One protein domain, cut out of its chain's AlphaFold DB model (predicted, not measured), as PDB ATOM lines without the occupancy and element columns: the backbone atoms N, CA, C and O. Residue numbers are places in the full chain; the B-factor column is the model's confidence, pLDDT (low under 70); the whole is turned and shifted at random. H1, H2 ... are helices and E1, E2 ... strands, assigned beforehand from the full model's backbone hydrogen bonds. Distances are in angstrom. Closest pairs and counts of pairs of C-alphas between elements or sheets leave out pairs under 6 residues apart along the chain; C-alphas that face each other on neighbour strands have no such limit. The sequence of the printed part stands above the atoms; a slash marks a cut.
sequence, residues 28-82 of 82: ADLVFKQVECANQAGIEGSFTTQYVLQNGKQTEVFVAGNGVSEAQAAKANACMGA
ATOM      1  N   ALA A  28     226.453 107.388  85.414       74.00
ATOM      2  CA  ALA A  28     225.208 106.753  85.842       74.00
ATOM      3  C   ALA A  28     225.184 106.554  87.364       74.00
ATOM      4  O   ALA A  28     224.204 106.919  88.005       74.00
ATOM      5  N   ASP A  29     226.287 106.063  87.937       79.50
ATOM      6  CA  ASP A  29     226.452 105.898  89.385       79.50
ATOM      7  C   ASP A  29     226.259 107.221  90.143       79.50
ATOM      8  O   ASP A  29     225.489 107.292  91.098       79.50
ATOM      9  N   LEU A  30     226.849 108.308  89.631       82.81
ATOM     10  CA  LEU A  30     226.677 109.648  90.190       82.81
ATOM     11  C   LEU A  30     225.206 110.094  90.199       82.81
ATOM     12  O   LEU A  30     224.735 110.628  91.199       82.81
ATOM     13  N   VAL A  31     224.473 109.861  89.108       84.31
ATOM     14  CA  VAL A  31     223.052 110.229  89.007       84.31
ATOM     15  C   VAL A  31     222.200 109.402  89.972       84.31
ATOM     16  O   VAL A  31     221.323 109.952  90.636       84.31
ATOM     17  N   PHE A  32     222.465 108.100  90.110       88.12
ATOM     18  CA  PHE A  32     221.768 107.272  91.099       88.12
ATOM     19  C   PHE A  32     222.058 107.738  92.528       88.12
ATOM     20  O   PHE A  32     221.118 107.910  93.306       88.12
ATOM     21  N   LYS A  33     223.325 108.039  92.844       88.25
ATOM     22  CA  LYS A  33     223.723 108.578  94.149       88.25
ATOM     23  C   LYS A  33     223.034 109.910  94.447       88.25
ATOM     24  O   LYS A  33     222.563 110.121  95.560       88.25
ATOM     25  N   GLN A  34     222.898 110.789  93.455       89.50
ATOM     26  CA  GLN A  34     222.154 112.043  93.608       89.50
ATOM     27  C   GLN A  34     220.688 111.795  93.954       89.50
ATOM     28  O   GLN A  34     220.179 112.378  94.908       89.50
ATOM     29  N   VAL A  35     220.006 110.921  93.215       90.44
ATOM     30  CA  VAL A  35     218.596 110.611  93.488       90.44
ATOM     31  C   VAL A  35     218.433 110.004  94.883       90.44
ATOM     32  O   VAL A  35     217.522 110.383  95.618       90.44
ATOM     33  N   GLU A  36     219.331 109.109  95.290       91.56
ATOM     34  CA  GLU A  36     219.321 108.533  96.633       91.56
ATOM     35  C   GLU A  36     219.521 109.600  97.718       91.56
ATOM     36  O   GLU A  36     218.708 109.710  98.639       91.56
ATOM     37  N   CYS A  37     220.554 110.436  97.588       92.12
ATOM     38  CA  CYS A  37     220.846 111.496  98.547       92.12
ATOM     39  C   CYS A  37     219.737 112.557  98.610       92.12
ATOM     40  O   CYS A  37     219.443 113.068  99.691       92.12
ATOM     41  N   ALA A  38     219.079 112.855  97.485       91.81
ATOM     42  CA  ALA A  38     217.908 113.725  97.440       91.81
ATOM     43  C   ALA A  38     216.737 113.129  98.237       91.81
ATOM     44  O   ALA A  38     216.167 113.805  99.096       91.81
ATOM     45  N   ASN A  39     216.439 111.842  98.034       92.00
ATOM     46  CA  ASN A  39     215.385 111.139  98.769       92.00
ATOM     47  C   ASN A  39     215.676 111.088 100.276       92.00
ATOM     48  O   ASN A  39     214.807 111.406 101.086       92.00
ATOM     49  N   GLN A  40     216.909 110.763 100.677       91.94
ATOM     50  CA  GLN A  40     217.304 110.770 102.094       91.94
ATOM     51  C   GLN A  40     217.227 112.172 102.712       91.94
ATOM     52  O   GLN A  40     216.942 112.330 103.907       91.94
ATOM     53  N   ALA A  41     217.470 113.206 101.909       91.25
ATOM     54  CA  ALA A  41     217.305 114.588 102.315       91.25
ATOM     55  C   ALA A  41     215.839 115.029 102.421       91.25
ATOM     56  O   ALA A  41     215.586 116.101 102.961       91.25
ATOM     57  N   GLY A  42     214.882 114.210 101.976       91.81
ATOM     58  CA  GLY A  42     213.464 114.562 101.923       91.81
ATOM     59  C   GLY A  42     213.152 115.558 100.809       91.81
ATOM     60  O   GLY A  42     212.243 116.367 100.958       91.81
ATOM     61  N   ILE A  43     213.949 115.567  99.738       90.62
ATOM     62  CA  ILE A  43     213.686 116.358  98.539       90.62
ATOM     63  C   ILE A  43     212.766 115.541  97.641       90.62
ATOM     64  O   ILE A  43     213.202 114.615  96.961       90.62
ATOM     65  N   GLU A  44     211.485 115.890  97.655       83.69
ATOM     66  CA  GLU A  44     210.485 115.274  96.793       83.69
ATOM     67  C   GLU A  44     210.319 116.118  95.524       83.69
ATOM     68  O   GLU A  44     209.982 117.300  95.578       83.69
ATOM     69  N   GLY A  45     210.570 115.509  94.365       80.69
ATOM     70  CA  GLY A  45     210.429 116.163  93.065       80.69
ATOM     71  C   GLY A  45     211.746 116.664  92.477       80.69
ATOM     72  O   GLY A  45     212.811 116.077  92.667       80.69
ATOM     73  N   SER A  46     211.658 117.706  91.654       84.56
ATOM     74  CA  SER A  46     212.797 118.208  90.888       84.56
ATOM     75  C   SER A  46     213.793 118.938  91.785       84.56
ATOM     76  O   SER A  46     213.417 119.810  92.562       84.56
ATOM     77  N   PHE A  47     215.078 118.642  91.615       87.44
ATOM     78  CA  PHE A  47     216.165 119.345  92.288       87.44
ATOM     79  C   PHE A  47     217.184 119.862  91.278       87.44
ATOM     80  O   PHE A  47     217.219 119.439  90.123       87.44
ATOM     81  N   THR A  48     218.005 120.813  91.711       87.38
ATOM     82  CA  THR A  48     219.100 121.356  90.906       87.38
ATOM     83  C   THR A  48     220.417 121.102  91.613       87.38
ATOM     84  O   THR A  48     220.563 121.359  92.811       87.38
ATOM     85  N   THR A  49     221.381 120.616  90.847       88.88
ATOM     86  CA  THR A  49     222.763 120.458  91.271       88.88
ATOM     87  C   THR A  49     223.657 121.446  90.524       88.88
ATOM     88  O   THR A  49     223.321 121.940  89.446       88.88
ATOM     89  N   GLN A  50     224.797 121.783  91.119       89.25
ATOM     90  CA  GLN A  50     225.827 122.618  90.514       89.25
ATOM     91  C   GLN A  50     227.199 121.990  90.729       89.25
ATOM     92  O   GLN A  50     227.438 121.325  91.734       89.25
ATOM     93  N   TYR A  51     228.121 122.237  89.803       86.62
ATOM     94  CA  TYR A  51     229.516 121.851  89.976       86.62
ATOM     95  C   TYR A  51     230.272 122.944  90.722       86.62
ATOM     96  O   TYR A  51     230.345 124.087  90.271       86.62
ATOM     97  N   VAL A  52     230.883 122.572  91.836       85.75
ATOM     98  CA  VAL A  52     231.776 123.425  92.616       85.75
ATOM     99  C   VAL A  52     233.174 122.829  92.628       85.75
ATOM    100  O   VAL A  52     233.359 121.617  92.717       85.75
ATOM    101  N   LEU A  53     234.185 123.688  92.527       83.50
ATOM    102  CA  LEU A  53     235.577 123.288  92.698       83.50
ATOM    103  C   LEU A  53     235.872 123.164  94.194       83.50
ATOM    104  O   LEU A  53     235.969 124.167  94.896       83.50
ATOM    105  N   GLN A  54     236.026 121.933  94.674       77.12
ATOM    106  CA  GLN A  54     236.432 121.629  96.044       77.12
ATOM    107  C   GLN A  54     237.728 120.822  96.014       77.12
ATOM    108  O   GLN A  54     237.822 119.801  95.337       77.12
ATOM    109  N   ASN A  55     238.753 121.282  96.739       78.62
ATOM    110  CA  ASN A  55     240.055 120.604  96.833       78.62
ATOM    111  C   ASN A  55     240.687 120.279  95.461       78.62
ATOM    112  O   ASN A  55     241.276 119.217  95.267       78.62
ATOM    113  N   GLY A  56     240.519 121.180  94.487       82.19
ATOM    114  CA  GLY A  56     241.035 121.007  93.123       82.19
ATOM    115  C   GLY A  56     240.270 119.993  92.264       82.19
ATOM    116  O   GLY A  56     240.712 119.689  91.160       82.19
ATOM    117  N   LYS A  57     239.128 119.479  92.738       79.38
ATOM    118  CA  LYS A  57     238.244 118.570  91.998       79.38
ATOM    119  C   LYS A  57     236.885 119.225  91.766       79.38
ATOM    120  O   LYS A  57     236.417 120.002  92.593       79.38
ATOM    121  N   GLN A  58     236.259 118.923  90.631       81.00
ATOM    122  CA  GLN A  58     234.864 119.287  90.398       81.00
ATOM    123  C   GLN A  58     233.969 118.317  91.168       81.00
ATOM    124  O   GLN A  58     233.985 117.116  90.899       81.00
ATOM    125  N   THR A  59     233.204 118.851  92.112       83.75
ATOM    126  CA  THR A  59     232.239 118.116  92.930       83.75
ATOM    127  C   THR A  59     230.850 118.642  92.631       83.75
ATOM    128  O   THR A  59     230.647 119.851  92.540       83.75
ATOM    129  N   GLU A  60     229.888 117.745  92.472       87.69
ATOM    130  CA  GLU A  60     228.501 118.124  92.237       87.69
ATOM    131  C   GLU A  60     227.756 118.272  93.569       87.69
ATOM    132  O   GLU A  60     227.813 117.377  94.413       87.69
ATOM    133  N   VAL A  61     227.090 119.409  93.769       90.00
ATOM    134  CA  VAL A  61     226.391 119.762  95.012       90.00
ATOM    135  C   VAL A  61     224.958 120.205  94.740       90.00
ATOM    136  O   VAL A  61     224.681 120.915  93.777       90.00
ATOM    137  N   PHE A  62     224.046 119.813  95.617       91.81
ATOM    138  CA  PHE A  62     222.677 120.294  95.705       91.81
ATOM    139  C   PHE A  62     222.648 121.759  96.120       91.81
ATOM    140  O   PHE A  62     223.367 122.174  97.035       91.81
ATOM    141  N   VAL A  63     221.775 122.524  95.471       90.69
ATOM    142  CA  VAL A  63     221.578 123.947  95.748       90.69
ATOM    143  C   VAL A  63     220.140 124.183  96.190       90.69
ATOM    144  O   VAL A  63     219.208 123.605  95.634       90.69
ATOM    145  N   ALA A  64     219.964 125.022  97.210       87.31
ATOM    146  CA  ALA A  64     218.644 125.424  97.673       87.31
ATOM    147  C   ALA A  64     217.927 126.276  96.611       87.31
ATOM    148  O   ALA A  64     218.539 127.117  95.952       87.31
ATOM    149  N   GLY A  65     216.623 126.062  96.449       83.00
ATOM    150  CA  GLY A  65     215.800 126.706  95.423       83.00
ATOM    151  C   GLY A  65     214.668 125.801  94.939       83.00
ATOM    152  O   GLY A  65     214.711 124.593  95.147       83.00
ATOM    153  N   ASN A  66     213.634 126.380  94.314       75.06
ATOM    154  CA  ASN A  66     212.491 125.653  93.727       75.06
ATOM    155  C   ASN A  66     211.908 124.533  94.621       75.06
ATOM    156  O   ASN A  66     211.683 123.422  94.157       75.06
ATOM    157  N   GLY A  67     211.670 124.814  95.905       82.88
ATOM    158  CA  GLY A  67     211.102 123.828  96.839       82.88
ATOM    159  C   GLY A  67     212.129 122.990  97.609       82.88
ATOM    160  O   GLY A  67     211.738 122.229  98.487       82.88
ATOM    161  N   VAL A  68     213.430 123.173  97.358       90.31
ATOM    162  CA  VAL A  68     214.518 122.614  98.174       90.31
ATOM    163  C   VAL A  68     215.001 123.661  99.175       90.31
ATOM    164  O   VAL A  68     215.513 124.712  98.789       90.31
ATOM    165  N   SER A  69     214.854 123.374 100.466       93.12
ATOM    166  CA  SER A  69     215.395 124.202 101.548       93.12
ATOM    167  C   SER A  69     216.908 124.027 101.706       93.12
ATOM    168  O   SER A  69     217.487 123.011 101.319       93.12
ATOM    169  N   GLU A  70     217.557 125.000 102.348       90.81
ATOM    170  CA  GLU A  70     218.989 124.934 102.668       90.81
ATOM    171  C   GLU A  70     219.343 123.702 103.508       90.81
ATOM    172  O   GLU A  70     220.356 123.052 103.256       90.81
ATOM    173  N   ALA A  71     218.476 123.326 104.453       92.25
ATOM    174  CA  ALA A  71     218.666 122.144 105.287       92.25
ATOM    175  C   ALA A  71     218.630 120.844 104.466       92.25
ATOM    176  O   ALA A  71     219.453 119.952 104.679       92.25
ATOM    177  N   GLN A  72     217.712 120.745 103.501       93.00
ATOM    178  CA  GLN A  72     217.626 119.595 102.601       93.00
ATOM    179  C   GLN A  72     218.847 119.528 101.676       93.00
ATOM    180  O   GLN A  72     219.479 118.479 101.569       93.00
ATOM    181  N   ALA A  73     219.242 120.650 101.069       91.50
ATOM    182  CA  ALA A  73     220.431 120.707 100.220       91.50
ATOM    183  C   ALA A  73     221.706 120.325 100.995       91.50
ATOM    184  O   ALA A  73     222.496 119.511 100.522       91.50
ATOM    185  N   ALA A  74     221.887 120.841 102.215       92.62
ATOM    186  CA  ALA A  74     223.021 120.493 103.070       92.62
ATOM    187  C   ALA A  74     223.039 118.999 103.432       92.62
ATOM    188  O   ALA A  74     224.093 118.364 103.374       92.62
ATOM    189  N   LYS A  75     221.875 118.417 103.747       92.81
ATOM    190  CA  LYS A  75     221.745 116.985 104.043       92.81
ATOM    191  C   LYS A  75     222.074 116.114 102.825       92.81
ATOM    192  O   LYS A  75     222.815 115.142 102.961       92.81
ATOM    193  N   ALA A  76     221.595 116.487 101.639       92.56
ATOM    194  CA  ALA A  76     221.917 115.789 100.396       92.56
ATOM    195  C   ALA A  76     223.417 115.894 100.063       92.56
ATOM    196  O   ALA A  76     224.043 114.905  99.696       92.56
ATOM    197  N   ASN A  77     224.025 117.066 100.275       91.50
ATOM    198  CA  ASN A  77     225.461 117.285 100.074       91.50
ATOM    199  C   ASN A  77     226.335 116.472 101.034       91.50
ATOM    200  O   ASN A  77     227.368 115.948 100.620       91.50
ATOM    201  N   ALA A  78     225.915 116.327 102.293       91.75
ATOM    202  CA  ALA A  78     226.601 115.466 103.252       91.75
ATOM    203  C   ALA A  78     226.592 113.996 102.796       91.75
ATOM    204  O   ALA A  78     227.615 113.327 102.886       91.75
ATOM    205  N   CYS A  79     225.472 113.520 102.243       91.25
ATOM    206  CA  CYS A  79     225.364 112.184 101.651       91.25
ATOM    207  C   CYS A  79     226.232 112.023 100.389       91.25
ATOM    208  O   CYS A  79     226.891 111.002 100.213       91.25
ATOM    209  N   MET A  80     226.307 113.042  99.526       88.44
ATOM    210  CA  MET A  80     227.153 112.998  98.325       88.44
ATOM    211  C   MET A  80     228.645 112.875  98.651       88.44
ATOM    212  O   MET A  80     229.378 112.217  97.907       88.44
ATOM    213  N   GLY A  81     229.078 113.503  99.748       82.25
ATOM    214  CA  GLY A  81     230.456 113.474 100.237       82.25
ATOM    215  C   GLY A  81     230.832 112.253 101.087       82.25
ATOM    216  O   GLY A  81     232.014 112.112 101.393       82.25
ATOM    217  N   ALA A  82     229.860 111.413 101.465       72.75
ATOM    218  CA  ALA A  82     230.077 110.143 102.165       72.75
ATOM    219  C   ALA A  82     230.511 109.034 101.196       72.75
ATOM    220  O   ALA A  82     231.363 108.213 101.597       72.75
TER     221      ALA A  82
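What this domain is: This is residues 28 to 82 of the 82 residues of an uncharacterized protein of Ruegeria sp. ANG-R (UniProt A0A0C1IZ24). What does one see first? Two helices, H1 and H2, pack on each other at a steep tilt, and H2 also packs along one side on strand E2 of a hairpin made by E1 and E2. The hairpin's turn, at residues 55 and 56, lies at one end of the longest axis, and the link from H1 to E1 reaches the other end at Glu 44. How is it made up? The printed part has 55 residues with two named helices and two named strands, in the order H1, E1, E2, H2; the sheet, of order E1 - E2, is antiparallel, and the class is mixed, helices and strands. How large is it? It is compact, with a radius of gyration of the C-alphas of 10.4 A, and spans 30 by 21 by 16 A.

Where its parts are: Where does the first helix run? H1 holds residues 28 to 40 and is 18.5 A long from first to last C-alpha, beginning with C-alpha 28 at (225.208, 106.753, 85.842). Where are the strands? E1 holds residues 49 to 54, 14.5 A long, and begins with C-alpha 49 at (222.763, 120.458, 91.271). E2 holds residues 57 to 62 and is 16.1 A long. Where does the last helix end? H2 holds residues 70 to 80, 15.1 A long, and ends with C-alpha 80 at (227.153, 112.998, 98.325).

How they stand to each other: How do the helices stand to each other? H1 and H2 touch, and their closest C-alphas, those of Cys 37 and Ala 76, are 4.8 A apart. They run opposite ways at a steep tilt of 43 degrees. In both helices every O i to N i+4 pair is within hydrogen-bond range. How do the strands pair? E1 and E2 form a hairpin of antiparallel neighbours, with 144 degrees between their directions. N 50 and O 61 are within hydrogen-bond range at 2.8 A, and so are N 54 and O 57 at 2.9 A. How do the helices stand to the strands? The closest C-alphas of E2 and H2, those of Phe 62 and Ala 73, are 5.1 A apart. H1 and E2 are near each other, with 6 pairs of C-alphas within 10 A, while E1 and H2 are apart.

The domain as a whole: How far does it reach? The two C-alphas farthest apart, those of Glu 44 and Gly 56, are 31.3 A apart. Is anything cut or linked at length? The printed part has no cut; the link from E1 to E2 is tight, with 2 residues, and those from H1 to E1 and from E2 to H2 are short, with 8 and 7 residues. How confident is the model? The mean pLDDT of the printed part is 87.0, and no printed residue is under 70.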